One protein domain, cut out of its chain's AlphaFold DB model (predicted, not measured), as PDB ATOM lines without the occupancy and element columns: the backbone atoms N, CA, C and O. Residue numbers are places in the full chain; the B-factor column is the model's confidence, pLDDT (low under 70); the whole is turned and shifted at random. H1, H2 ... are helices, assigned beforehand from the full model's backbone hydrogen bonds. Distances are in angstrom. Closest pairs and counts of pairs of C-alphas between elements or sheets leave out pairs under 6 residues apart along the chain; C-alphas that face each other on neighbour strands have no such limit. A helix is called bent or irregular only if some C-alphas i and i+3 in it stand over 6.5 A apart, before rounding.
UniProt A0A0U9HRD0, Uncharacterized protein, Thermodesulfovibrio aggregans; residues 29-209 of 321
ATOM      1  N   ASN A  29      12.766 -33.254 -12.679       95.88
ATOM      2  CA  ASN A  29      11.761 -34.262 -12.336       95.88
ATOM      3  C   ASN A  29      12.162 -35.143 -11.142       95.88
ATOM      4  O   ASN A  29      11.295 -35.759 -10.533       95.88
ATOM      5  N   GLU A  30      13.444 -35.163 -10.776       96.25
ATOM      6  CA  GLU A  30      13.994 -35.937  -9.660       96.25
ATOM      7  C   GLU A  30      14.172 -35.073  -8.396       96.25
ATOM      8  O   GLU A  30      14.725 -35.535  -7.398       96.25
ATOM      9  N   ILE A  31      13.712 -33.814  -8.401       97.19
ATOM     10  CA  ILE A  31      13.995 -32.841  -7.332       97.19
ATOM     11  C   ILE A  31      13.549 -33.305  -5.934       97.19
ATOM     12  O   ILE A  31      14.187 -32.955  -4.942       97.19
ATOM     13  N   ASP A  32      12.499 -34.122  -5.837       97.69
ATOM     14  CA  ASP A  32      12.027 -34.672  -4.559       97.69
ATOM     15  C   ASP A  32      13.018 -35.697  -3.977       97.69
ATOM     16  O   ASP A  32      13.262 -35.716  -2.769       97.69
ATOM     17  N   GLU A  33      13.666 -36.500  -4.823       96.56
ATOM     18  CA  GLU A  33      14.757 -37.380  -4.395       96.56
ATOM     19  C   GLU A  33      16.024 -36.589  -4.080       96.56
ATOM     20  O   GLU A  33      16.707 -36.871  -3.092       96.56
ATOM     21  N   VAL A  34      16.339 -35.588  -4.909       95.69
ATOM     22  CA  VAL A  34      17.489 -34.698  -4.707       95.69
ATOM     23  C   VAL A  34      17.371 -33.971  -3.373       95.69
ATOM     24  O   VAL A  34      18.369 -33.833  -2.670       95.69
ATOM     25  N   PHE A  35      16.166 -33.557  -2.981       97.12
ATOM     26  CA  PHE A  35      15.910 -32.958  -1.677       97.12
ATOM     27  C   PHE A  35      16.353 -33.872  -0.526       97.12
ATOM     28  O   PHE A  35      17.048 -33.413   0.377       97.12
ATOM     29  N   ILE A  36      16.026 -35.169  -0.575       96.44
ATOM     30  CA  ILE A  36      16.426 -36.131   0.465       96.44
ATOM     31  C   ILE A  36      17.932 -36.422   0.390       96.44
ATOM     32  O   ILE A  36      18.624 -36.359   1.405       96.44
ATOM     33  N   LYS A  37      18.446 -36.730  -0.808       92.69
ATOM     34  CA  LYS A  37      19.845 -37.133  -1.023       92.69
ATOM     35  C   LYS A  37      20.821 -35.996  -0.737       92.69
ATOM     36  O   LYS A  37      21.837 -36.225  -0.102       92.69
ATOM     37  N   ARG A  38      20.536 -34.780  -1.207       90.44
ATOM     38  CA  ARG A  38      21.452 -33.635  -1.095       90.44
ATOM     39  C   ARG A  38      21.144 -32.746   0.088       90.44
ATOM     40  O   ARG A  38      22.082 -32.318   0.742       90.44
ATOM     41  N   GLY A  39      19.867 -32.512   0.399       92.50
ATOM     42  CA  GLY A  39      19.459 -31.619   1.491       92.50
ATOM     43  C   GLY A  39      19.988 -32.035   2.867       92.50
ATOM     44  O   GLY A  39      20.052 -31.217   3.785       92.50
ATOM     45  N   TYR A  40      20.407 -33.291   3.008       92.56
ATOM     46  CA  TYR A  40      20.918 -33.845   4.255       92.56
ATOM     47  C   TYR A  40      22.356 -34.369   4.151       92.56
ATOM     48  O   TYR A  40      22.873 -34.866   5.142       92.56
ATOM     49  N   GLU A  41      23.037 -34.197   3.014       88.38
ATOM     50  CA  GLU A  41      24.443 -34.587   2.824       88.38
ATOM     51  C   GLU A  41      25.376 -33.590   3.538       88.38
ATOM     52  O   GLU A  41      25.821 -32.596   2.959       88.38
ATOM     53  N   ARG A  42      25.625 -33.792   4.839       84.69
ATOM     54  CA  ARG A  42      26.458 -32.886   5.651       84.69
ATOM     55  C   ARG A  42      26.972 -33.518   6.938       84.69
ATOM     56  O   ARG A  42      26.405 -34.484   7.431       84.69
ATOM     57  N   GLY A  43      28.003 -32.910   7.533       73.62
ATOM     58  CA  GLY A  43      28.509 -33.295   8.861       73.62
ATOM     59  C   GLY A  43      28.910 -34.770   8.941       73.62
ATOM     60  O   GLY A  43      28.527 -35.455   9.886       73.62
ATOM     61  N   GLY A  44      29.553 -35.268   7.878       76.25
ATOM     62  CA  GLY A  44      29.972 -36.664   7.741       76.25
ATOM     63  C   GLY A  44      28.856 -37.657   7.397       76.25
ATOM     64  O   GLY A  44      29.159 -38.828   7.179       76.25
ATOM     65  N   PHE A  45      27.592 -37.230   7.328       86.12
ATOM     66  CA  PHE A  45      26.495 -38.100   6.921       86.12
ATOM     67  C   PHE A  45      26.415 -38.224   5.398       86.12
ATOM     68  O   PHE A  45      26.072 -37.270   4.702       86.12
ATOM     69  N   GLU A  46      26.695 -39.433   4.917       87.94
ATOM     70  CA  GLU A  46      26.566 -39.832   3.515       87.94
ATOM     71  C   GLU A  46      25.109 -40.205   3.204       87.94
ATOM     72  O   GLU A  46      24.727 -41.379   3.133       87.94
ATOM     73  N   ALA A  47      24.272 -39.181   3.054       90.06
ATOM     74  CA  ALA A  47      22.846 -39.300   2.778       90.06
ATOM     75  C   ALA A  47      22.567 -40.065   1.474       90.06
ATOM     76  O   ALA A  47      21.567 -40.779   1.395       90.06
ATOM     77  N   TRP A  48      23.460 -40.000   0.481       88.75
ATOM     78  CA  TRP A  48      23.348 -40.811  -0.740       88.75
ATOM     79  C   TRP A  48      23.409 -42.324  -0.467       88.75
ATOM     80  O   TRP A  48      22.606 -43.067  -1.027       88.75
ATOM     81  N   LYS A  49      24.285 -42.786   0.439       91.25
ATOM     82  CA  LYS A  49      24.339 -44.197   0.866       91.25
ATOM     83  C   LYS A  49      23.106 -44.567   1.684       91.25
ATOM     84  O   LYS A  49      22.584 -45.672   1.565       91.25
ATOM     85  N   PHE A  50      22.635 -43.653   2.534       94.38
ATOM     86  CA  PHE A  50      21.429 -43.890   3.324       94.38
ATOM     87  C   PHE A  50      20.174 -43.987   2.452       94.38
ATOM     88  O   PHE A  50      19.310 -44.816   2.724       94.38
ATOM     89  N   ALA A  51      20.097 -43.203   1.373       95.12
ATOM     90  CA  ALA A  51      19.016 -43.287   0.398       95.12
ATOM     91  C   ALA A  51      18.881 -44.701  -0.193       95.12
ATOM     92  O   ALA A  51      17.760 -45.170  -0.358       95.12
ATOM     93  N   GLU A  52      19.985 -45.423  -0.415       95.31
ATOM     94  CA  GLU A  52      19.929 -46.828  -0.848       95.31
ATOM     95  C   GLU A  52      19.277 -47.748   0.195       95.31
ATOM     96  O   GLU A  52      18.590 -48.703  -0.160       95.31
ATOM     97  N   GLU A  53      19.496 -47.497   1.488       96.12
ATOM     98  CA  GLU A  53      18.865 -48.276   2.561       96.12
ATOM     99  C   GLU A  53      17.375 -47.947   2.695       96.12
ATOM    100  O   GLU A  53      16.561 -48.847   2.911       96.12
ATOM    101  N   LEU A  54      17.002 -46.677   2.508       97.69
ATOM    102  CA  LEU A  54      15.601 -46.262   2.432       97.69
ATOM    103  C   LEU A  54      14.887 -46.897   1.232       97.69
ATOM    104  O   LEU A  54      13.727 -47.297   1.353       97.69
ATOM    105  N   ASP A  55      15.572 -47.004   0.092       97.56
ATOM    106  CA  ASP A  55      15.024 -47.566  -1.143       97.56
ATOM    107  C   ASP A  55      14.812 -49.078  -1.013       97.56
ATOM    108  O   ASP A  55      13.710 -49.573  -1.242       97.56
ATOM    109  N   LYS A  56      15.804 -49.804  -0.477       97.12
ATOM    110  CA  LYS A  56      15.675 -51.235  -0.130       97.12
ATOM    111  C   LYS A  56      14.526 -51.503   0.841       97.12
ATOM    112  O   LYS A  56      13.888 -52.551   0.770       97.12
ATOM    113  N   ALA A  57      14.260 -50.569   1.753       97.00
ATOM    114  CA  ALA A  57      13.141 -50.649   2.685       97.00
ATOM    115  C   ALA A  57      11.791 -50.226   2.058       97.00
ATOM    116  O   ALA A  57      10.739 -50.396   2.683       97.00
ATOM    117  N   GLY A  58      11.793 -49.700   0.829       97.50
ATOM    118  CA  GLY A  58      10.606 -49.246   0.105       97.50
ATOM    119  C   GLY A  58       9.977 -47.985   0.698       97.50
ATOM    120  O   GLY A  58       8.756 -47.851   0.674       97.50
ATOM    121  N   ILE A  59      10.788 -47.106   1.297       98.25
ATOM    122  CA  ILE A  59      10.347 -45.848   1.929       98.25
ATOM    123  C   ILE A  59      11.132 -44.628   1.434       98.25
ATOM    124  O   ILE A  59      11.068 -43.566   2.052       98.25
ATOM    125  N   PHE A  60      11.874 -44.751   0.331       98.25
ATOM    126  CA  PHE A  60      12.642 -43.649  -0.246       98.25
ATOM    127  C   PHE A  60      11.754 -42.669  -1.030       98.25
ATOM    128  O   PHE A  60      11.802 -42.563  -2.249       98.25
ATOM    129  N   SER A  61      10.904 -41.943  -0.310       98.25
ATOM    130  CA  SER A  61      10.198 -40.772  -0.827       98.25
ATOM    131  C   SER A  61       9.800 -39.841   0.314       98.25
ATOM    132  O   SER A  61       9.655 -40.265   1.462       98.25
ATOM    133  N   ILE A  62       9.573 -38.565  -0.000       98.56
ATOM    134  CA  ILE A  62       9.125 -37.572   0.986       98.56
ATOM    135  C   ILE A  62       7.776 -37.996   1.589       98.56
ATOM    136  O   ILE A  62       7.581 -37.864   2.796       98.56
ATOM    137  N   SER A  63       6.864 -38.548   0.779       97.94
ATOM    138  CA  SER A  63       5.565 -39.038   1.257       97.94
ATOM    139  C   SER A  63       5.711 -40.202   2.241       97.94
ATOM    140  O   SER A  63       5.100 -40.180   3.306       97.94
ATOM    141  N   GLU A  64       6.540 -41.201   1.931       98.38
ATOM    142  CA  GLU A  64       6.708 -42.361   2.814       98.38
ATOM    143  C   GLU A  64       7.447 -41.998   4.109       98.38
ATOM    144  O   GLU A  64       7.020 -42.414   5.191       98.38
ATOM    145  N   LEU A  65       8.490 -41.165   4.027       98.38
ATOM    146  CA  LEU A  65       9.204 -40.653   5.202       98.38
ATOM    147  C   LEU A  65       8.320 -39.748   6.068       98.38
ATOM    148  O   LEU A  65       8.365 -39.815   7.297       98.38
ATOM    149  N   GLY A  66       7.482 -38.917   5.443       97.44
ATOM    150  CA  GLY A  66       6.598 -37.983   6.139       97.44
ATOM    151  C   GLY A  66       5.498 -38.652   6.963       97.44
ATOM    152  O   GLY A  66       4.998 -38.046   7.907       97.44
ATOM    153  N   LYS A  67       5.180 -39.923   6.685       97.06
ATOM    154  CA  LYS A  67       4.222 -40.727   7.464       97.06
ATOM    155  C   LYS A  67       4.794 -41.274   8.778       97.06
ATOM    156  O   LYS A  67       4.032 -41.807   9.578       97.06
ATOM    157  N   ILE A  68       6.111 -41.187   8.999       97.25
ATOM    158  CA  ILE A  68       6.775 -41.782  10.172       97.25
ATOM    159  C   ILE A  68       6.510 -40.962  11.434       97.25
ATOM    160  O   ILE A  68       6.212 -41.524  12.486       97.25
ATOM    161  N   LEU A  69       6.656 -39.637  11.366       93.88
ATOM    162  CA  LEU A  69       6.429 -38.808  12.544       93.88
ATOM    163  C   LEU A  69       4.927 -38.693  12.814       93.88
ATOM    164  O   LEU A  69       4.173 -38.304  11.921       93.88
ATOM    165  N   PRO A  70       4.471 -38.972  14.041       90.00
ATOM    166  CA  PRO A  70       3.122 -38.627  14.438       90.00
ATOM    167  C   PRO A  70       3.029 -37.111  14.687       90.00
ATOM    168  O   PRO A  70       4.026 -36.442  14.991       90.00
ATOM    169  N   SER A  71       1.829 -36.549  14.539       89.75
ATOM    170  CA  SER A  71       1.604 -35.095  14.532       89.75
ATOM    171  C   SER A  71       2.090 -34.391  15.802       89.75
ATOM    172  O   SER A  71       2.599 -33.276  15.731       89.75
ATOM    173  N   GLU A  72       2.000 -35.043  16.960       89.69
ATOM    174  CA  GLU A  72       2.462 -34.536  18.257       89.69
ATOM    175  C   GLU A  72       3.989 -34.412  18.384       89.69
ATOM    176  O   GLU A  72       4.488 -33.830  19.355       89.69
ATOM    177  N   LEU A  73       4.747 -34.977  17.440       86.62
ATOM    178  CA  LEU A  73       6.200 -34.836  17.368       86.62
ATOM    179  C   LEU A  73       6.643 -33.789  16.339       86.62
ATOM    180  O   LEU A  73       7.829 -33.455  16.306       86.62
ATOM    181  N   HIS A  74       5.736 -33.223  15.538       85.75
ATOM    182  CA  HIS A  74       6.089 -32.163  14.596       85.75
ATOM    183  C   HIS A  74       6.497 -30.866  15.322       85.75
ATOM    184  O   HIS A  74       5.978 -30.538  16.388       85.75
ATOM    185  N   CYS A  75       7.456 -30.133  14.749       83.44
ATOM    186  CA  CYS A  75       8.039 -28.888  15.261       83.44
ATOM    187  C   CYS A  75       8.793 -29.036  16.591       83.44
ATOM    188  O   CYS A  75       9.241 -28.034  17.149       83.44
ATOM    189  N   LYS A  76       8.988 -30.262  17.088       86.50
ATOM    190  CA  LYS A  76       9.867 -30.506  18.230       86.50
ATOM    191  C   LYS A  76      11.325 -30.403  17.801       86.50
ATOM    192  O   LYS A  76      11.750 -31.016  16.817       86.50
ATOM    193  N   SER A  77      12.091 -29.633  18.568       90.12
ATOM    194  CA  SER A  77      13.547 -29.600  18.462       90.12
ATOM    195  C   SER A  77      14.122 -30.999  18.651       90.12
ATOM    196  O   SER A  77      13.550 -31.823  19.367       90.12
ATOM    197  N   TYR A  78      15.260 -31.261  18.012       93.25
ATOM    198  CA  TYR A  78      15.994 -32.496  18.249       93.25
ATOM    199  C   TYR A  78      16.364 -32.606  19.734       93.25
ATOM    200  O   TYR A  78      16.878 -31.659  20.330       93.25
ATOM    201  N   ASP A  79      16.099 -33.776  20.307       94.62
ATOM    202  CA  ASP A  79      16.465 -34.136  21.670       94.62
ATOM    203  C   ASP A  79      17.263 -35.443  21.627       94.62
ATOM    204  O   ASP A  79      16.780 -36.489  21.178       94.62
ATOM    205  N   ARG A  80      18.508 -35.375  22.105       92.56
ATOM    206  CA  ARG A  80      19.443 -36.501  22.121       92.56
ATOM    207  C   ARG A  80      18.964 -37.639  23.018       92.56
ATOM    208  O   ARG A  80      19.228 -38.803  22.711       92.56
ATOM    209  N   ASP A  81      18.265 -37.345  24.107       95.00
ATOM    210  CA  ASP A  81      17.749 -38.387  24.992       95.00
ATOM    211  C   ASP A  81      16.504 -39.066  24.438       95.00
ATOM    212  O   ASP A  81      16.226 -40.216  24.777       95.00
ATOM    213  N   PHE A  82      15.823 -38.414  23.500       96.12
ATOM    214  CA  PHE A  82      14.676 -38.982  22.814       96.12
ATOM    215  C   PHE A  82      15.048 -39.738  21.527       96.12
ATOM    216  O   PHE A  82      14.516 -40.824  21.287       96.12
ATOM    217  N   ALA A  83      15.967 -39.199  20.716       95.69
ATOM    218  CA  ALA A  83      16.269 -39.681  19.362       95.69
ATOM    219  C   ALA A  83      17.778 -39.784  19.041       95.69
ATOM    220  O   ALA A  83      18.157 -39.843  17.877       95.69
ATOM    221  N   GLY A  84      18.662 -39.811  20.043       94.06
ATOM    222  CA  GLY A  84      20.120 -39.805  19.837       94.06
ATOM    223  C   GLY A  84      20.810 -41.167  19.699       94.06
ATOM    224  O   GLY A  84      22.038 -41.215  19.703       94.06
ATOM    225  N   SER A  85      20.067 -42.275  19.648       94.44
ATOM    226  CA  SER A  85      20.579 -43.612  19.307       94.44
ATOM    227  C   SER A  85      19.434 -44.595  19.042       94.44
ATOM    228  O   SER A  85      18.303 -44.350  19.461       94.44
ATOM    229  N   LEU A  86      19.736 -45.755  18.439       95.19
ATOM    230  CA  LEU A  86      18.756 -46.838  18.247       95.19
ATOM    231  C   LEU A  86      18.101 -47.324  19.551       95.19
ATOM    232  O   LEU A  86      17.009 -47.873  19.498       95.19
ATOM    233  N   SER A  87      18.760 -47.129  20.697       95.06
ATOM    234  CA  SER A  87      18.258 -47.528  22.015       95.06
ATOM    235  C   SER A  87      17.419 -46.447  22.704       95.06
ATOM    236  O   SER A  87      16.974 -46.656  23.831       95.06
ATOM    237  N   LYS A  88      17.262 -45.262  22.099       96.38
ATOM    238  CA  LYS A  88      16.421 -44.194  22.654       96.38
ATOM    239  C   LYS A  88      14.951 -44.408  22.303       96.38
ATOM    240  O   LYS A  88      14.612 -45.125  21.361       96.38
ATOM    241  N   THR A  89      14.085 -43.736  23.062       97.25
ATOM    242  CA  THR A  89      12.624 -43.887  23.026       97.25
ATOM    243  C   THR A  89      12.048 -43.829  21.619       97.25
ATOM    244  O   THR A  89      11.234 -44.679  21.271       97.25
ATOM    245  N   PHE A  90      12.483 -42.875  20.790       97.50
ATOM    246  CA  PHE A  90      12.002 -42.756  19.417       97.50
ATOM    247  C   PHE A  90      12.249 -44.037  18.607       97.50
ATOM    248  O   PHE A  90      11.321 -44.616  18.049       97.50
ATOM    249  N   TYR A  91      13.488 -44.527  18.575       97.50
ATOM    250  CA  TYR A  91      13.847 -45.682  17.756       97.50
ATOM    251  C   TYR A  91      13.316 -47.002  18.328       97.50
ATOM    252  O   TYR A  91      12.880 -47.858  17.562       97.50
ATOM    253  N   GLU A  92      13.245 -47.150  19.651       98.25
ATOM    254  CA  GLU A  92      12.592 -48.307  20.280       98.25
ATOM    255  C   GLU A  92      11.086 -48.356  19.973       98.25
ATOM    256  O   GLU A  92      10.532 -49.424  19.703       98.25
ATOM    257  N   ASN A  93      10.417 -47.201  19.945       98.00
ATOM    258  CA  ASN A  93       9.019 -47.101  19.532       98.00
ATOM    259  C   ASN A  93       8.843 -47.411  18.039       98.00
ATOM    260  O   ASN A  93       7.933 -48.158  17.671       98.00
ATOM    261  N   ALA A  94       9.739 -46.901  17.189       97.75
ATOM    262  CA  ALA A  94       9.762 -47.202  15.760       97.75
ATOM    263  C   ALA A  94       9.904 -48.712  15.513       97.75
ATOM    264  O   ALA A  94       9.089 -49.294  14.800       97.75
ATOM    265  N   LYS A  95      10.853 -49.370  16.195       98.19
ATOM    266  CA  LYS A  95      11.072 -50.826  16.157       98.19
ATOM    267  C   LYS A  95       9.828 -51.622  16.549       98.19
ATOM    268  O   LYS A  95       9.501 -52.621  15.913       98.19
ATOM    269  N   LYS A  96       9.115 -51.177  17.586       97.75
ATOM    270  CA  LYS A  96       7.881 -51.818  18.079       97.75
ATOM    271  C   LYS A  96       6.655 -51.541  17.200       97.75
ATOM    272  O   LYS A  96       5.608 -52.137  17.432       97.75
ATOM    273  N   GLY A  97       6.768 -50.674  16.190       96.50
ATOM    274  CA  GLY A  97       5.674 -50.332  15.279       96.50
ATOM    275  C   GLY A  97       4.717 -49.261  15.793       96.50
ATOM    276  O   GLY A  97       3.640 -49.103  15.226       96.50
ATOM    277  N   VAL A  98       5.102 -48.489  16.816       97.38
ATOM    278  CA  VAL A  98       4.304 -47.350  17.317       97.38
ATOM    279  C   VAL A  98       4.062 -46.314  16.213       97.38
ATOM    280  O   VAL A  98       3.005 -45.698  16.159       97.38
ATOM    281  N   TYR A  99       5.022 -46.164  15.298       96.00
ATOM    282  CA  TYR A  99       4.973 -45.239  14.160       96.00
ATOM    283  C   TYR A  99       4.578 -45.934  12.845       96.00
ATOM    284  O   TYR A  99       5.002 -45.544  11.757       96.00
ATOM    285  N   GLY A 100       3.799 -47.014  12.951       96.31
ATOM    286  CA  GLY A 100       3.343 -47.802  11.812       96.31
ATOM    287  C   GLY A 100       4.465 -48.540  11.082       96.31
ATOM    288  O   GLY A 100       5.591 -48.689  11.567       96.31
ATOM    289  N   GLU A 101       4.137 -49.026   9.887       97.69
ATOM    290  CA  GLU A 101       5.048 -49.859   9.101       97.69
ATOM    291  C   GLU A 101       6.264 -49.082   8.588       97.69
ATOM    292  O   GLU A 101       7.389 -49.575   8.654       97.69
ATOM    293  N   ASN A 102       6.069 -47.829   8.172       98.00
ATOM    294  CA  ASN A 102       7.172 -46.979   7.728       98.00
ATOM    295  C   ASN A 102       8.148 -46.676   8.869       98.00
ATOM    296  O   ASN A 102       9.352 -46.635   8.634       98.00
ATOM    297  N   GLY A 103       7.661 -46.541  10.108       98.25
ATOM    298  CA  GLY A 103       8.521 -46.410  11.282       98.25
ATOM    299  C   GLY A 103       9.420 -47.628  11.498       98.25
ATOM    300  O   GLY A 103      10.622 -47.469  11.719       98.25
ATOM    301  N   ARG A 104       8.876 -48.847  11.363       98.50
ATOM    302  CA  ARG A 104       9.674 -50.087  11.448       98.50
ATOM    303  C   ARG A 104      10.716 -50.165  10.341       98.50
ATOM    304  O   ARG A 104      11.888 -50.417  10.611       98.50
ATOM    305  N   LYS A 105      10.306 -49.891   9.104       98.62
ATOM    306  CA  LYS A 105      11.195 -49.856   7.936       98.62
ATOM    307  C   LYS A 105      12.317 -48.833   8.100       98.62
ATOM    308  O   LYS A 105      13.470 -49.152   7.830       98.62
ATOM    309  N   PHE A 106      12.007 -47.646   8.619       98.44
ATOM    310  CA  PHE A 106      13.000 -46.613   8.901       98.44
ATOM    311  C   PHE A 106      13.991 -47.046   9.981       98.44
ATOM    312  O   PHE A 106      15.194 -46.906   9.783       98.44
ATOM    313  N   TYR A 107      13.517 -47.641  11.084       98.25
ATOM    314  CA  TYR A 107      14.401 -48.228  12.097       98.25
ATOM    315  C   TYR A 107      15.380 -49.229  11.471       98.25
ATOM    316  O   TYR A 107      16.582 -49.150  11.722       98.25
ATOM    317  N   HIS A 108      14.883 -50.138  10.627       97.69
ATOM    318  CA  HIS A 108      15.721 -51.129   9.954       97.69
ATOM    319  C   HIS A 108      16.712 -50.503   8.970       97.69
ATOM    320  O   HIS A 108      17.874 -50.898   8.972       97.69
ATOM    321  N   ALA A 109      16.304 -49.502   8.186       96.88
ATOM    322  CA  ALA A 109      17.206 -48.783   7.286       96.88
ATOM    323  C   ALA A 109      18.349 -48.102   8.062       96.88
ATOM    324  O   ALA A 109      19.517 -48.232   7.694       96.88
ATOM    325  N   VAL A 110      18.034 -47.443   9.185       96.00
ATOM    326  CA  VAL A 110      19.042 -46.840  10.072       96.00
ATOM    327  C   VAL A 110      19.946 -47.914  10.681       96.00
ATOM    328  O   VAL A 110      21.162 -47.752  10.695       96.00
ATOM    329  N   GLU A 111      19.398 -49.038  11.145       95.75
ATOM    330  CA  GLU A 111      20.197 -50.143  11.682       95.75
ATOM    331  C   GLU A 111      21.162 -50.728  10.637       95.75
ATOM    332  O   GLU A 111      22.341 -50.940  10.938       95.75
ATOM    333  N   CYS A 112      20.693 -50.955   9.408       94.56
ATOM    334  CA  CYS A 112      21.505 -51.449   8.298       94.56
ATOM    335  C   CYS A 112      22.613 -50.464   7.917       94.56
ATOM    336  O   CYS A 112      23.772 -50.867   7.786       94.56
ATOM    337  N   PHE A 113      22.290 -49.174   7.818       93.62
ATOM    338  CA  PHE A 113      23.268 -48.121   7.549       93.62
ATOM    339  C   PHE A 113      24.375 -48.092   8.612       93.62
ATOM    340  O   PHE A 113      25.564 -48.135   8.299       93.62
ATOM    341  N   LEU A 114      23.994 -48.143   9.891       91.25
ATOM    342  CA  LEU A 114      24.919 -48.115  11.029       91.25
ATOM    343  C   LEU A 114      25.789 -49.369  11.177       91.25
ATOM    344  O   LEU A 114      26.773 -49.332  11.925       91.25
ATOM    345  N   LYS A 115      25.419 -50.486  10.542       89.50
ATOM    346  CA  LYS A 115      26.256 -51.695  10.453       89.50
ATOM    347  C   LYS A 115      27.360 -51.544   9.400       89.50
ATOM    348  O   LYS A 115      28.391 -52.197   9.532       89.50
ATOM    349  N   ARG A 116      27.149 -50.702   8.380       82.00
ATOM    350  CA  ARG A 116      28.097 -50.455   7.281       82.00
ATOM    351  C   ARG A 116      29.078 -49.331   7.585       82.00
ATOM    352  O   ARG A 116      30.251 -49.468   7.260       82.00
ATOM    353  N   ASP A 117      28.603 -48.261   8.221       66.81
ATOM    354  CA  ASP A 117      29.399 -47.065   8.493       66.81
ATOM    355  C   ASP A 117      29.405 -46.723   9.993       66.81
ATOM    356  O   ASP A 117      28.373 -46.501  10.634       66.81
ATOM    357  N   ALA A 118      30.595 -46.747  10.599       51.97
ATOM    358  CA  ALA A 118      30.773 -46.712  12.053       51.97
ATOM    359  C   ALA A 118      30.879 -45.296  12.652       51.97
ATOM    360  O   ALA A 118      31.062 -45.169  13.865       51.97
ATOM    361  N   ARG A 119      30.750 -44.222  11.862       56.41
ATOM    362  CA  ARG A 119      30.839 -42.846  12.385       56.41
ATOM    363  C   ARG A 119      29.470 -42.352  12.839       56.41
ATOM    364  O   ARG A 119      28.579 -42.102  12.040       56.41
ATOM    365  N   LYS A 120      29.301 -42.267  14.159       63.94
ATOM    366  CA  LYS A 120      28.011 -42.050  14.830       63.94
ATOM    367  C   LYS A 120      28.146 -40.883  15.800       63.94
ATOM    368  O   LYS A 120      28.390 -41.077  16.989       63.94
ATOM    369  N   GLY A 121      28.044 -39.670  15.266       75.56
ATOM    370  CA  GLY A 121      28.046 -38.433  16.044       75.56
ATOM    371  C   GLY A 121      26.638 -37.968  16.409       75.56
ATOM    372  O   GLY A 121      25.639 -38.490  15.918       75.56
ATOM    373  N   GLN A 122      26.553 -36.943  17.255       82.56
ATOM    374  CA  GLN A 122      25.291 -36.250  17.533       82.56
ATOM    375  C   GLN A 122      24.666 -35.663  16.256       82.56
ATOM    376  O   GLN A 122      23.449 -35.729  16.097       82.56
ATOM    377  N   SER A 123      25.504 -35.143  15.352       87.31
ATOM    378  CA  SER A 123      25.107 -34.549  14.071       87.31
ATOM    379  C   SER A 123      24.291 -35.510  13.210       87.31
ATOM    380  O   SER A 123      23.246 -35.133  12.697       87.31
ATOM    381  N   PHE A 124      24.718 -36.771  13.107       92.19
ATOM    382  CA  PHE A 124      24.017 -37.804  12.343       92.19
ATOM    383  C   PHE A 124      22.555 -37.962  12.790       92.19
ATOM    384  O   PHE A 124      21.632 -37.882  11.980       92.19
ATOM    385  N   TRP A 125      22.332 -38.142  14.093       94.06
ATOM    386  CA  TRP A 125      20.992 -38.347  14.649       94.06
ATOM    387  C   TRP A 125      20.103 -37.115  14.497       94.06
ATOM    388  O   TRP A 125      18.915 -37.233  14.196       94.06
ATOM    389  N   GLU A 126      20.690 -35.932  14.665       94.81
ATOM    390  CA  GLU A 126      20.005 -34.666  14.443       94.81
ATOM    391  C   GLU A 126      19.574 -34.501  12.978       94.81
ATOM    392  O   GLU A 126      18.447 -34.082  12.712       94.81
ATOM    393  N   ILE A 127      20.430 -34.877  12.026       95.06
ATOM    394  CA  ILE A 127      20.123 -34.808  10.594       95.06
ATOM    395  C   ILE A 127      18.956 -35.734  10.236       95.06
ATOM    396  O   ILE A 127      18.030 -35.301   9.550       95.06
ATOM    397  N   LEU A 128      18.946 -36.972  10.745       95.94
ATOM    398  CA  LEU A 128      17.813 -37.883  10.552       95.94
ATOM    399  C   LEU A 128      16.511 -37.288  11.106       95.94
ATOM    400  O   LEU A 128      15.473 -37.338  10.447       95.94
ATOM    401  N   TRP A 129      16.564 -36.673  12.290       97.06
ATOM    402  CA  TRP A 129      15.403 -36.004  12.877       97.06
ATOM    403  C   TRP A 129      14.894 -34.852  11.999       97.06
ATOM    404  O   TRP A 129      13.699 -34.750  11.726       97.06
ATOM    405  N   GLN A 130      15.796 -34.001  11.513       96.62
ATOM    406  CA  GLN A 130      15.479 -32.868  10.640       96.62
ATOM    407  C   GLN A 130      14.907 -33.306   9.281       96.62
ATOM    408  O   GLN A 130      13.976 -32.670   8.771       96.62
ATOM    409  N   MET A 131      15.410 -34.413   8.726       97.62
ATOM    410  CA  MET A 131      14.863 -35.050   7.527       97.62
ATOM    411  C   MET A 131      13.410 -35.458   7.739       97.62
ATOM    412  O   MET A 131      12.543 -35.065   6.957       97.62
ATOM    413  N   LEU A 132      13.121 -36.167   8.832       98.00
ATOM    414  CA  LEU A 132      11.760 -36.583   9.155       98.00
ATOM    415  C   LEU A 132      10.825 -35.386   9.391       98.00
ATOM    416  O   LEU A 132       9.707 -35.387   8.883       98.00
ATOM    417  N   GLN A 133      11.276 -34.343  10.098       97.81
ATOM    418  CA  GLN A 133      10.485 -33.122  10.328       97.81
ATOM    419  C   GLN A 133      10.097 -32.430   9.017       97.81
ATOM    420  O   GLN A 133       8.948 -32.019   8.843       97.81
ATOM    421  N   SER A 134      11.043 -32.316   8.085       97.69
ATOM    422  CA  SER A 134      10.792 -31.674   6.793       97.69
ATOM    423  C   SER A 134       9.900 -32.532   5.906       97.69
ATOM    424  O   SER A 134       8.975 -32.011   5.288       97.69
ATOM    425  N   CYS A 135      10.120 -33.850   5.884       98.31
ATOM    426  CA  CYS A 135       9.269 -34.764   5.130       98.31
ATOM    427  C   CYS A 135       7.840 -34.782   5.678       98.31
ATOM    428  O   CYS A 135       6.902 -34.749   4.891       98.31
ATOM    429  N   PHE A 136       7.657 -34.740   7.003       98.06
ATOM    430  CA  PHE A 136       6.337 -34.608   7.623       98.06
ATOM    431  C   PHE A 136       5.642 -33.315   7.178       98.06
ATOM    432  O   PHE A 136       4.491 -33.339   6.743       98.06
ATOM    433  N   PHE A 137       6.345 -32.179   7.238       97.75
ATOM    434  CA  PHE A 137       5.803 -30.898   6.788       97.75
ATOM    435  C   PHE A 137       5.369 -30.943   5.314       97.75
ATOM    436  O   PHE A 137       4.261 -30.515   4.981       97.75
ATOM    437  N   LEU A 138       6.214 -31.486   4.436       98.31
ATOM    438  CA  LEU A 138       5.929 -31.593   3.006       98.31
ATOM    439  C   LEU A 138       4.801 -32.590   2.707       98.31
ATOM    440  O   LEU A 138       3.964 -32.316   1.850       98.31
ATOM    441  N   GLU A 139       4.732 -33.714   3.423       97.81
ATOM    442  CA  GLU A 139       3.647 -34.698   3.313       97.81
ATOM    443  C   GLU A 139       2.294 -34.061   3.621       97.81
ATOM    444  O   GLU A 139       1.388 -34.110   2.786       97.81
ATOM    445  N   ARG A 140       2.200 -33.346   4.747       96.50
ATOM    446  CA  ARG A 140       0.943 -32.760   5.222       96.50
ATOM    447  C   ARG A 140       0.459 -31.563   4.417       96.50
ATOM    448  O   ARG A 140      -0.747 -31.377   4.288       96.50
ATOM    449  N   ASN A 141       1.376 -30.743   3.906       97.06
ATOM    450  CA  ASN A 141       1.026 -29.444   3.323       97.06
ATOM    451  C   ASN A 141       1.209 -29.395   1.799       97.06
ATOM    452  O   ASN A 141       0.586 -28.575   1.134       97.06
ATOM    453  N   PHE A 142       2.034 -30.282   1.234       97.31
ATOM    454  CA  PHE A 142       2.450 -30.236  -0.173       97.31
ATOM    455  C   PHE A 142       2.421 -31.616  -0.838       97.31
ATOM    456  O   PHE A 142       3.186 -31.880  -1.763       97.31
ATOM    457  N   LYS A 143       1.532 -32.507  -0.369       96.12
ATOM    458  CA  LYS A 143       1.313 -33.861  -0.920       96.12
ATOM    459  C   LYS A 143       2.592 -34.705  -0.990       96.12
ATOM    460  O   LYS A 143       2.733 -35.552  -1.866       96.12
ATOM    461  N   GLY A 144       3.533 -34.461  -0.082       97.06
ATOM    462  CA  GLY A 144       4.804 -35.178  -0.030       97.06
ATOM    463  C   GLY A 144       5.733 -34.829  -1.184       97.06
ATOM    464  O   GLY A 144       6.435 -35.710  -1.660       97.06
ATOM    465  N   SER A 145       5.725 -33.575  -1.645       97.94
ATOM    466  CA  SER A 145       6.551 -33.126  -2.764       97.94
ATOM    467  C   SER A 145       7.214 -31.781  -2.471       97.94
ATOM    468  O   SER A 145       6.555 -30.774  -2.193       97.94
ATOM    469  N   PHE A 146       8.541 -31.759  -2.565       97.94
ATOM    470  CA  PHE A 146       9.343 -30.545  -2.487       97.94
ATOM    471  C   PHE A 146       9.158 -29.687  -3.746       97.94
ATOM    472  O   PHE A 146       9.041 -28.468  -3.636       97.94
ATOM    473  N   LYS A 147       8.990 -30.301  -4.926       97.31
ATOM    474  CA  LYS A 147       8.576 -29.604  -6.156       97.31
ATOM    475  C   LYS A 147       7.294 -28.796  -5.947       97.31
ATOM    476  O   LYS A 147       7.246 -27.614  -6.280       97.31
ATOM    477  N   SER A 148       6.270 -29.416  -5.359       97.00
ATOM    478  CA  SER A 148       4.987 -28.750  -5.085       97.00
ATOM    479  C   SER A 148       5.150 -27.579  -4.118       97.00
ATOM    480  O   SER A 148       4.600 -26.508  -4.359       97.00
ATOM    481  N   TYR A 149       5.963 -27.754  -3.072       97.50
ATOM    482  CA  TYR A 149       6.320 -26.678  -2.147       97.50
ATOM    483  C   TYR A 149       6.976 -25.486  -2.854       97.50
ATOM    484  O   TYR A 149       6.541 -24.349  -2.680       97.50
ATOM    485  N   LEU A 150       7.986 -25.733  -3.689       96.75
ATOM    486  CA  LEU A 150       8.701 -24.679  -4.413       96.75
ATOM    487  C   LEU A 150       7.798 -23.910  -5.372       96.75
ATOM    488  O   LEU A 150       7.851 -22.682  -5.407       96.75
ATOM    489  N   LEU A 151       6.972 -24.623  -6.142       96.38
ATOM    490  CA  LEU A 151       6.065 -23.999  -7.100       96.38
ATOM    491  C   LEU A 151       4.985 -23.174  -6.399       96.38
ATOM    492  O   LEU A 151       4.670 -22.084  -6.873       96.38
ATOM    493  N   GLU A 152       4.468 -23.634  -5.257       95.56
ATOM    494  CA  GLU A 152       3.523 -22.853  -4.453       95.56
ATOM    495  C   GLU A 152       4.180 -21.567  -3.937       95.56
ATOM    496  O   GLU A 152       3.662 -20.473  -4.160       95.56
ATOM    497  N   LYS A 153       5.385 -21.665  -3.357       95.31
ATOM    498  CA  LYS A 153       6.135 -20.496  -2.870       95.31
ATOM    499  C   LYS A 153       6.510 -19.520  -3.972       95.31
ATOM    500  O   LYS A 153       6.427 -18.307  -3.790       95.31
ATOM    501  N   PHE A 154       6.875 -20.028  -5.137       95.88
ATOM    502  CA  PHE A 154       7.113 -19.198  -6.305       95.88
ATOM    503  C   PHE A 154       5.840 -18.480  -6.774       95.88
ATOM    504  O   PHE A 154       5.891 -17.279  -7.053       95.88
ATOM    505  N   ARG A 155       4.697 -19.180  -6.818       95.12
ATOM    506  CA  ARG A 155       3.397 -18.591  -7.168       95.12
ATOM    507  C   ARG A 155       3.027 -17.467  -6.202       95.12
ATOM    508  O   ARG A 155       2.685 -16.385  -6.667       95.12
ATOM    509  N   GLU A 156       3.150 -17.704  -4.895       93.56
ATOM    510  CA  GLU A 156       2.858 -16.724  -3.837       93.56
ATOM    511  C   GLU A 156       3.649 -15.417  -4.016       93.56
ATOM    512  O   GLU A 156       3.109 -14.335  -3.796       93.56
ATOM    513  N   ILE A 157       4.921 -15.505  -4.422       91.81
ATOM    514  CA  ILE A 157       5.836 -14.354  -4.441       91.81
ATOM    515  C   ILE A 157       5.841 -13.627  -5.789       91.81
ATOM    516  O   ILE A 157       5.876 -12.398  -5.817       91.81
ATOM    517  N   PHE A 158       5.847 -14.362  -6.903       90.69
ATOM    518  CA  PHE A 158       6.124 -13.781  -8.222       90.69
ATOM    519  C   PHE A 158       4.946 -13.844  -9.187       90.69
ATOM    520  O   PHE A 158       4.838 -12.986 -10.057       90.69
ATOM    521  N   ASN A 159       4.079 -14.856  -9.082       81.56
ATOM    522  CA  ASN A 159       3.100 -15.153 -10.133       81.56
ATOM    523  C   ASN A 159       1.739 -15.626  -9.585       81.56
ATOM    524  O   ASN A 159       1.268 -16.699  -9.972       81.56
ATOM    525  N   PRO A 160       1.054 -14.832  -8.738       82.62
ATOM    526  CA  PRO A 160      -0.170 -15.261  -8.052       82.62
ATOM    527  C   PRO A 160      -1.337 -15.580  -8.999       82.62
ATOM    528  O   PRO A 160      -2.239 -16.327  -8.636       82.62
ATOM    529  N   ALA A 161      -1.324 -15.042 -10.223       83.38
ATOM    530  CA  ALA A 161      -2.376 -15.249 -11.218       83.38
ATOM    531  C   ALA A 161      -2.190 -16.509 -12.093       83.38
ATOM    532  O   ALA A 161      -3.074 -16.843 -12.885       83.38
ATOM    533  N   VAL A 162      -1.049 -17.208 -12.003       85.06
ATOM    534  CA  VAL A 162      -0.755 -18.367 -12.864       85.06
ATOM    535  C   VAL A 162      -1.269 -19.661 -12.226       85.06
ATOM    536  O   VAL A 162      -0.664 -20.206 -11.302       85.06
ATOM    537  N   ASN A 163      -2.360 -20.190 -12.785       83.81
ATOM    538  CA  ASN A 163      -2.972 -21.457 -12.358       83.81
ATOM    539  C   ASN A 163      -2.476 -22.683 -13.147       83.81
ATOM    540  O   ASN A 163      -2.651 -23.818 -12.712       83.81
ATOM    541  N   ASP A 164      -1.854 -22.471 -14.309       92.25
ATOM    542  CA  ASP A 164      -1.292 -23.544 -15.131       92.25
ATOM    543  C   ASP A 164       0.059 -24.001 -14.558       92.25
ATOM    544  O   ASP A 164       1.032 -23.242 -14.559       92.25
ATOM    545  N   LEU A 165       0.120 -25.246 -14.078       89.12
ATOM    546  CA  LEU A 165       1.323 -25.818 -13.466       89.12
ATOM    547  C   LEU A 165       2.507 -25.903 -14.436       89.12
ATOM    548  O   LEU A 165       3.637 -25.661 -14.026       89.12
ATOM    549  N   THR A 166       2.264 -26.191 -15.715       91.94
ATOM    550  CA  THR A 166       3.339 -26.306 -16.713       91.94
ATOM    551  C   THR A 166       3.966 -24.942 -16.984       91.94
ATOM    552  O   THR A 166       5.186 -24.821 -17.096       91.94
ATOM    553  N   LYS A 167       3.146 -23.889 -17.077       93.50
ATOM    554  CA  LYS A 167       3.634 -22.510 -17.225       93.50
ATOM    555  C   LYS A 167       4.376 -22.044 -15.978       93.50
ATOM    556  O   LYS A 167       5.430 -21.429 -16.110       93.50
ATOM    557  N   LEU A 168       3.849 -22.358 -14.796       94.19
ATOM    558  CA  LEU A 168       4.470 -22.008 -13.521       94.19
ATOM    559  C   LEU A 168       5.849 -22.660 -13.367       94.19
ATOM    560  O   LEU A 168       6.807 -21.991 -12.999       94.19
ATOM    561  N   GLU A 169       5.959 -23.942 -13.713       95.75
ATOM    562  CA  GLU A 169       7.216 -24.686 -13.690       95.75
ATOM    563  C   GLU A 169       8.247 -24.112 -14.663       95.75
ATOM    564  O   GLU A 169       9.385 -23.857 -14.277       95.75
ATOM    565  N   LYS A 170       7.846 -23.829 -15.908       95.06
ATOM    566  CA  LYS A 170       8.734 -23.175 -16.878       95.06
ATOM    567  C   LYS A 170       9.210 -21.810 -16.386       95.06
ATOM    568  O   LYS A 170      10.389 -21.498 -16.535       95.06
ATOM    569  N   ALA A 171       8.320 -21.012 -15.796       95.25
ATOM    570  CA  ALA A 171       8.667 -19.710 -15.235       95.25
ATOM    571  C   ALA A 171       9.640 -19.841 -14.050       95.25
ATOM    572  O   ALA A 171      10.626 -19.112 -14.003       95.25
ATOM    573  N   PHE A 172       9.423 -20.812 -13.157       96.31
ATOM    574  CA  PHE A 172      10.335 -21.113 -12.051       96.31
ATOM    575  C   PHE A 172      11.735 -21.497 -12.551       96.31
ATOM    576  O   PHE A 172      12.738 -20.949 -12.100       96.31
ATOM    577  N   LEU A 173      11.818 -22.413 -13.518       96.50
ATOM    578  CA  LEU A 173      13.098 -22.865 -14.073       96.50
ATOM    579  C   LEU A 173      13.820 -21.765 -14.864       96.50
ATOM    580  O   LEU A 173      15.036 -21.819 -15.018       96.50
ATOM    581  N   SER A 174      13.088 -20.754 -15.332       96.12
ATOM    582  CA  SER A 174      13.634 -19.616 -16.081       96.12
ATOM    583  C   SER A 174      14.033 -18.431 -15.197       96.12
ATOM    584  O   SER A 174      14.417 -17.397 -15.741       96.12
ATOM    585  N   LEU A 175      13.942 -18.551 -13.866       96.44
ATOM    586  CA  LEU A 175      14.351 -17.481 -12.958       96.44
ATOM    587  C   LEU A 175      15.806 -17.076 -13.206       96.44
ATOM    588  O   LEU A 175      16.688 -17.923 -13.386       96.44
ATOM    589  N   SER A 176      16.058 -15.772 -13.148       95.38
ATOM    590  CA  SER A 176      17.408 -15.241 -12.984       95.38
ATOM    591  C   SER A 176      17.971 -15.599 -11.603       95.38
ATOM    592  O   SER A 176      17.227 -15.910 -10.665       95.38
ATOM    593  N   TYR A 177      19.295 -15.516 -11.443       92.81
ATOM    594  CA  TYR A 177      19.933 -15.741 -10.142       92.81
ATOM    595  C   TYR A 177      19.419 -14.781  -9.052       92.81
ATOM    596  O   TYR A 177      19.234 -15.189  -7.903       92.81
ATOM    597  N   ASP A 178      19.126 -13.524  -9.398       93.25
ATOM    598  CA  ASP A 178      18.612 -12.528  -8.449       93.25
ATOM    599  C   ASP A 178      17.191 -12.853  -7.977       93.25
ATOM    600  O   ASP A 178      16.866 -12.709  -6.794       93.25
ATOM    601  N   GLU A 179      16.327 -13.317  -8.882       95.38
ATOM    602  CA  GLU A 179      14.976 -13.762  -8.536       95.38
ATOM    603  C   GLU A 179      15.009 -15.034  -7.689       95.38
ATOM    604  O   GLU A 179      14.330 -15.104  -6.661       95.38
ATOM    605  N   TYR A 180      15.860 -15.998  -8.054       95.19
ATOM    606  CA  TYR A 180      16.129 -17.178  -7.233       95.19
ATOM    607  C   TYR A 180      16.617 -16.789  -5.832       95.19
ATOM    608  O   TYR A 180      16.108 -17.295  -4.833       95.19
ATOM    609  N   SER A 181      17.542 -15.835  -5.727       93.12
ATOM    610  CA  SER A 181      18.076 -15.365  -4.444       93.12
ATOM    611  C   SER A 181      16.999 -14.717  -3.569       93.12
ATOM    612  O   SER A 181      16.971 -14.933  -2.353       93.12
ATOM    613  N   LYS A 182      16.071 -13.958  -4.165       94.12
ATOM    614  CA  LYS A 182      14.891 -13.418  -3.466       94.12
ATOM    615  C   LYS A 182      13.962 -14.538  -2.988       94.12
ATOM    616  O   LYS A 182      13.538 -14.518  -1.831       94.12
ATOM    617  N   LEU A 183      13.695 -15.532  -3.840       95.50
ATOM    618  CA  LEU A 183      12.881 -16.700  -3.498       95.50
ATOM    619  C   LEU A 183      13.493 -17.496  -2.334       95.50
ATOM    620  O   LEU A 183      12.817 -17.732  -1.334       95.50
ATOM    621  N   LYS A 184      14.787 -17.833  -2.432       94.88
ATOM    622  CA  LYS A 184      15.588 -18.511  -1.399       94.88
ATOM    623  C   LYS A 184      15.470 -17.790  -0.056       94.88
ATOM    624  O   LYS A 184      15.124 -18.409   0.948       94.88
ATOM    625  N   LYS A 185      15.693 -16.469  -0.031       93.44
ATOM    626  CA  LYS A 185      15.581 -15.650   1.190       93.44
ATOM    627  C   LYS A 185      14.179 -15.704   1.803       93.44
ATOM    628  O   LYS A 185      14.064 -15.814   3.023       93.44
ATOM    629  N   SER A 186      13.132 -15.649   0.980       94.19
ATOM    630  CA  SER A 186      11.746 -15.738   1.454       94.19
ATOM    631  C   SER A 186      11.444 -17.107   2.076       94.19
ATOM    632  O   SER A 186      11.034 -17.183   3.232       94.19
ATOM    633  N   ILE A 187      11.758 -18.189   1.355       94.56
ATOM    634  CA  ILE A 187      11.549 -19.577   1.794       94.56
ATOM    635  C   ILE A 187      12.261 -19.858   3.123       94.56
ATOM    636  O   ILE A 187      11.662 -20.364   4.075       94.56
ATOM    637  N   LEU A 188      13.541 -19.495   3.221       92.31
ATOM    638  CA  LEU A 188      14.358 -19.804   4.396       92.31
ATOM    639  C   LEU A 188      13.957 -18.991   5.635       92.31
ATOM    640  O   LEU A 188      14.179 -19.441   6.762       92.31
ATOM    641  N   LYS A 189      13.310 -17.831   5.458       92.50
ATOM    642  CA  LYS A 189      12.775 -17.030   6.567       92.50
ATOM    643  C   LYS A 189      11.672 -17.766   7.331       92.50
ATOM    644  O   LYS A 189      11.557 -17.583   8.541       92.50
ATOM    645  N   GLU A 190      10.893 -18.613   6.660       89.00
ATOM    646  CA  GLU A 190       9.794 -19.358   7.287       89.00
ATOM    647  C   GLU A 190      10.272 -20.511   8.184       89.00
ATOM    648  O   GLU A 190       9.503 -20.998   9.014       89.00
ATOM    649  N   ARG A 191      11.531 -20.953   8.017       88.12
ATOM    650  CA  ARG A 191      12.170 -22.034   8.793       88.12
ATOM    651  C   ARG A 191      11.354 -23.339   8.840       88.12
ATOM    652  O   ARG A 191      11.354 -24.036   9.851       88.12
ATOM    653  N   LYS A 192      10.650 -23.674   7.751       92.69
ATOM    654  CA  LYS A 192       9.796 -24.878   7.661       92.69
ATOM    655  C   LYS A 192      10.553 -26.154   7.301       92.69
ATOM    656  O   LYS A 192      10.147 -27.237   7.706       92.69
ATOM    657  N   LEU A 193      11.650 -26.023   6.562       95.12
ATOM    658  CA  LEU A 193      12.508 -27.139   6.177       95.12
ATOM    659  C   LEU A 193      13.620 -27.282   7.216       95.12
ATOM    660  O   LEU A 193      14.640 -26.593   7.164       95.12
ATOM    661  N   ALA A 194      13.384 -28.137   8.208       94.25
ATOM    662  CA  ALA A 194      14.328 -28.381   9.285       94.25
ATOM    663  C   ALA A 194      15.680 -28.841   8.721       94.25
ATOM    664  O   ALA A 194      15.770 -29.756   7.903       94.25
ATOM    665  N   GLY A 195      16.742 -28.175   9.170       90.62
ATOM    666  CA  GLY A 195      18.103 -28.447   8.728       90.62
ATOM    667  C   GLY A 195      18.489 -27.851   7.370       90.62
ATOM    668  O   GLY A 195      19.676 -27.818   7.070       90.62
ATOM    669  N   ILE A 196      17.572 -27.299   6.573       93.56
ATOM    670  CA  ILE A 196      17.919 -26.728   5.264       93.56
ATOM    671  C   ILE A 196      18.218 -25.230   5.407       93.56
ATOM    672  O   ILE A 196      17.314 -24.414   5.563       93.56
ATOM    673  N   GLY A 197      19.505 -24.870   5.381       90.44
ATOM    674  CA  GLY A 197      19.986 -23.480   5.367       90.44
ATOM    675  C   GLY A 197      20.339 -22.974   3.957       90.44
ATOM    676  O   GLY A 197      20.223 -23.743   3.005       90.44
ATOM    677  N   PRO A 198      20.823 -21.722   3.811       88.25
ATOM    678  CA  PRO A 198      21.148 -21.111   2.513       88.25
ATOM    679  C   PRO A 198      22.053 -21.967   1.625       88.25
ATOM    680  O   PRO A 198      21.695 -22.256   0.488       88.25
ATOM    681  N   ASN A 199      23.167 -22.454   2.173       84.94
ATOM    682  CA  ASN A 199      24.133 -23.261   1.424       84.94
ATOM    683  C   ASN A 199      23.549 -24.594   0.987       84.94
ATOM    684  O   ASN A 199      23.803 -25.058  -0.119       84.94
ATOM    685  N   MET A 200      22.757 -25.207   1.867       88.38
ATOM    686  CA  MET A 200      22.130 -26.485   1.574       88.38
ATOM    687  C   MET A 200      21.049 -26.334   0.503       88.38
ATOM    688  O   MET A 200      20.903 -27.185  -0.370       88.38
ATOM    689  N   PHE A 201      20.332 -25.211   0.536       92.25
ATOM    690  CA  PHE A 201      19.373 -24.851  -0.495       92.25
ATOM    691  C   PHE A 201      20.071 -24.700  -1.851       92.25
ATOM    692  O   PHE A 201      19.658 -25.351  -2.803       92.25
ATOM    693  N   ASP A 202      21.180 -23.957  -1.927       90.75
ATOM    694  CA  ASP A 202      21.989 -23.861  -3.153       90.75
ATOM    695  C   ASP A 202      22.464 -25.252  -3.626       90.75
ATOM    696  O   ASP A 202      22.392 -25.572  -4.814       90.75
ATOM    697  N   PHE A 203      22.885 -26.117  -2.694       88.50
ATOM    698  CA  PHE A 203      23.353 -27.477  -2.985       88.50
ATOM    699  C   PHE A 203      22.307 -28.362  -3.669       88.50
ATOM    700  O   PHE A 203      22.659 -29.143  -4.555       88.50
ATOM    701  N   ILE A 204      21.037 -28.234  -3.278       92.50
ATOM    702  CA  ILE A 204      19.922 -28.978  -3.874       92.50
ATOM    703  C   ILE A 204      19.753 -28.602  -5.356       92.50
ATOM    704  O   ILE A 204      19.578 -29.487  -6.192       92.50
ATOM    705  N   PHE A 205      19.845 -27.312  -5.698       93.06
ATOM    706  CA  PHE A 205      19.530 -26.814  -7.044       93.06
ATOM    707  C   PHE A 205      20.693 -26.789  -8.026       93.06
ATOM    708  O   PHE A 205      20.467 -26.812  -9.232       93.06
ATOM    709  N   ALA A 206      21.919 -26.693  -7.532       86.81
ATOM    710  CA  ALA A 206      23.086 -26.411  -8.358       86.81
ATOM    711  C   ALA A 206      23.319 -27.395  -9.520       86.81
ATOM    712  O   ALA A 206      23.918 -26.997 -10.513       86.81
ATOM    713  N   ASP A 207      22.840 -28.641  -9.419       87.00
ATOM    714  CA  ASP A 207      23.012 -29.649 -10.480       87.00
ATOM    715  C   ASP A 207      21.722 -29.892 -11.281       87.00
ATOM    716  O   ASP A 207      21.654 -30.826 -12.076       87.00
ATOM    717  N   ILE A 208      20.675 -29.085 -11.077       93.25
ATOM    718  CA  ILE A 208      19.423 -29.191 -11.832       93.25
ATOM    719  C   ILE A 208      19.611 -28.541 -13.201       93.25
ATOM    720  O   ILE A 208      19.553 -27.316 -13.333       93.25
ATOM    721  N   LYS A 209      19.810 -29.370 -14.229       91.06
ATOM    722  CA  LYS A 209      20.199 -28.930 -15.581       91.06
ATOM    723  C   LYS A 209      19.199 -27.974 -16.237       91.06
ATOM    724  O   LYS A 209      19.584 -27.125 -17.038       91.06
TER     725      LYS A 209
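This is residues 29 to 209 of the 321 residues of an uncharacterized protein of Thermodesulfovibrio aggregans (UniProt A0A0U9HRD0). This is an elongated body of mostly crossed helices: H7, the longest, and H1 lie in the middle, with H2, H4, H5 and H6 grouped toward one end and H8, H9 and H10 toward the other. H3 packs on H7, and H11 packs on H1 and H10. The printed part has 181 residues, with eleven named helices, H1 to H11 in chain order, and no named strand; the class is all helix. It is compact, with a radius of gyration of the C-alphas of 16.8 A, and spans 50 by 29 by 28 A.

H7, residues 122 to 142, touches H3, residues 62 to 66, through its residues 132 to 140 alone; the closest C-alphas, of Gly 66 and Phe 136, are 3.7 A apart. Its residues 122 to 129 touch H4, residues 80 to 83, closest at Ala 83 and Trp 125, 6.8 A between C-alphas. H1, residues 29 to 39, is close to H7 but not clearly touching, with C-alphas 36 and 131 at 7.3 A. H2, residues 47 to 56, touches H1 at a steep tilt of 60 degrees, closest at C-alphas 37 and 48, 5.1 A. H2 also touches H6, residues 100 to 116, closest at C-alphas 53 and 109, 5.0 A. H5, residues 89 to 96, touches H6 at C-alphas 94 and 103, 4.7 A, and touches H4 only at the corner. H6 and H7 are apart. H8, residues 146 to 158, touches H7 at C-alphas 149 and 142, 5.6 A. It touches H9, residues 165 to 173, about perpendicular at 82 degrees, with closest C-alphas 151 and 169 at 6.7 A. H8 touches H10, residues 177 to 189, at C-alphas 154 and 183, 6.9 A. H11, residues 198 to 205, touches H1 at C-alphas 204 and 38, 5.6 A, and H10 at C-alphas 198 and 188, 7.2 A. Every O i to N i+4 pair is within hydrogen-bond range in H3 and H5 to H10, against 5 of 7 in H1, 4 of 6 in H2 and 3 of 4 in H11; H4 is too short for one.

H7 measures 29.5 A, H6 25.3 A, H10 18.2 A and H8 18.0 A from first to last C-alpha. H1 begins at C-alpha 29, (11.761, -34.262, -12.336), and is irregular: C-alphas 29 and 32 are 7.8 A apart. H7 begins at C-alpha 122, (25.291, -36.250, 17.533), and H11 ends at C-alpha 205, (19.530, -26.814, -7.044).

The two farthest C-alphas, of Ala 118 and Ala 161, are 51.3 A apart. The printed part has no cut. The link from H3 to H4 is long. Mean pLDDT of the printed part is 92.9; residues 117 to 120 are under 70.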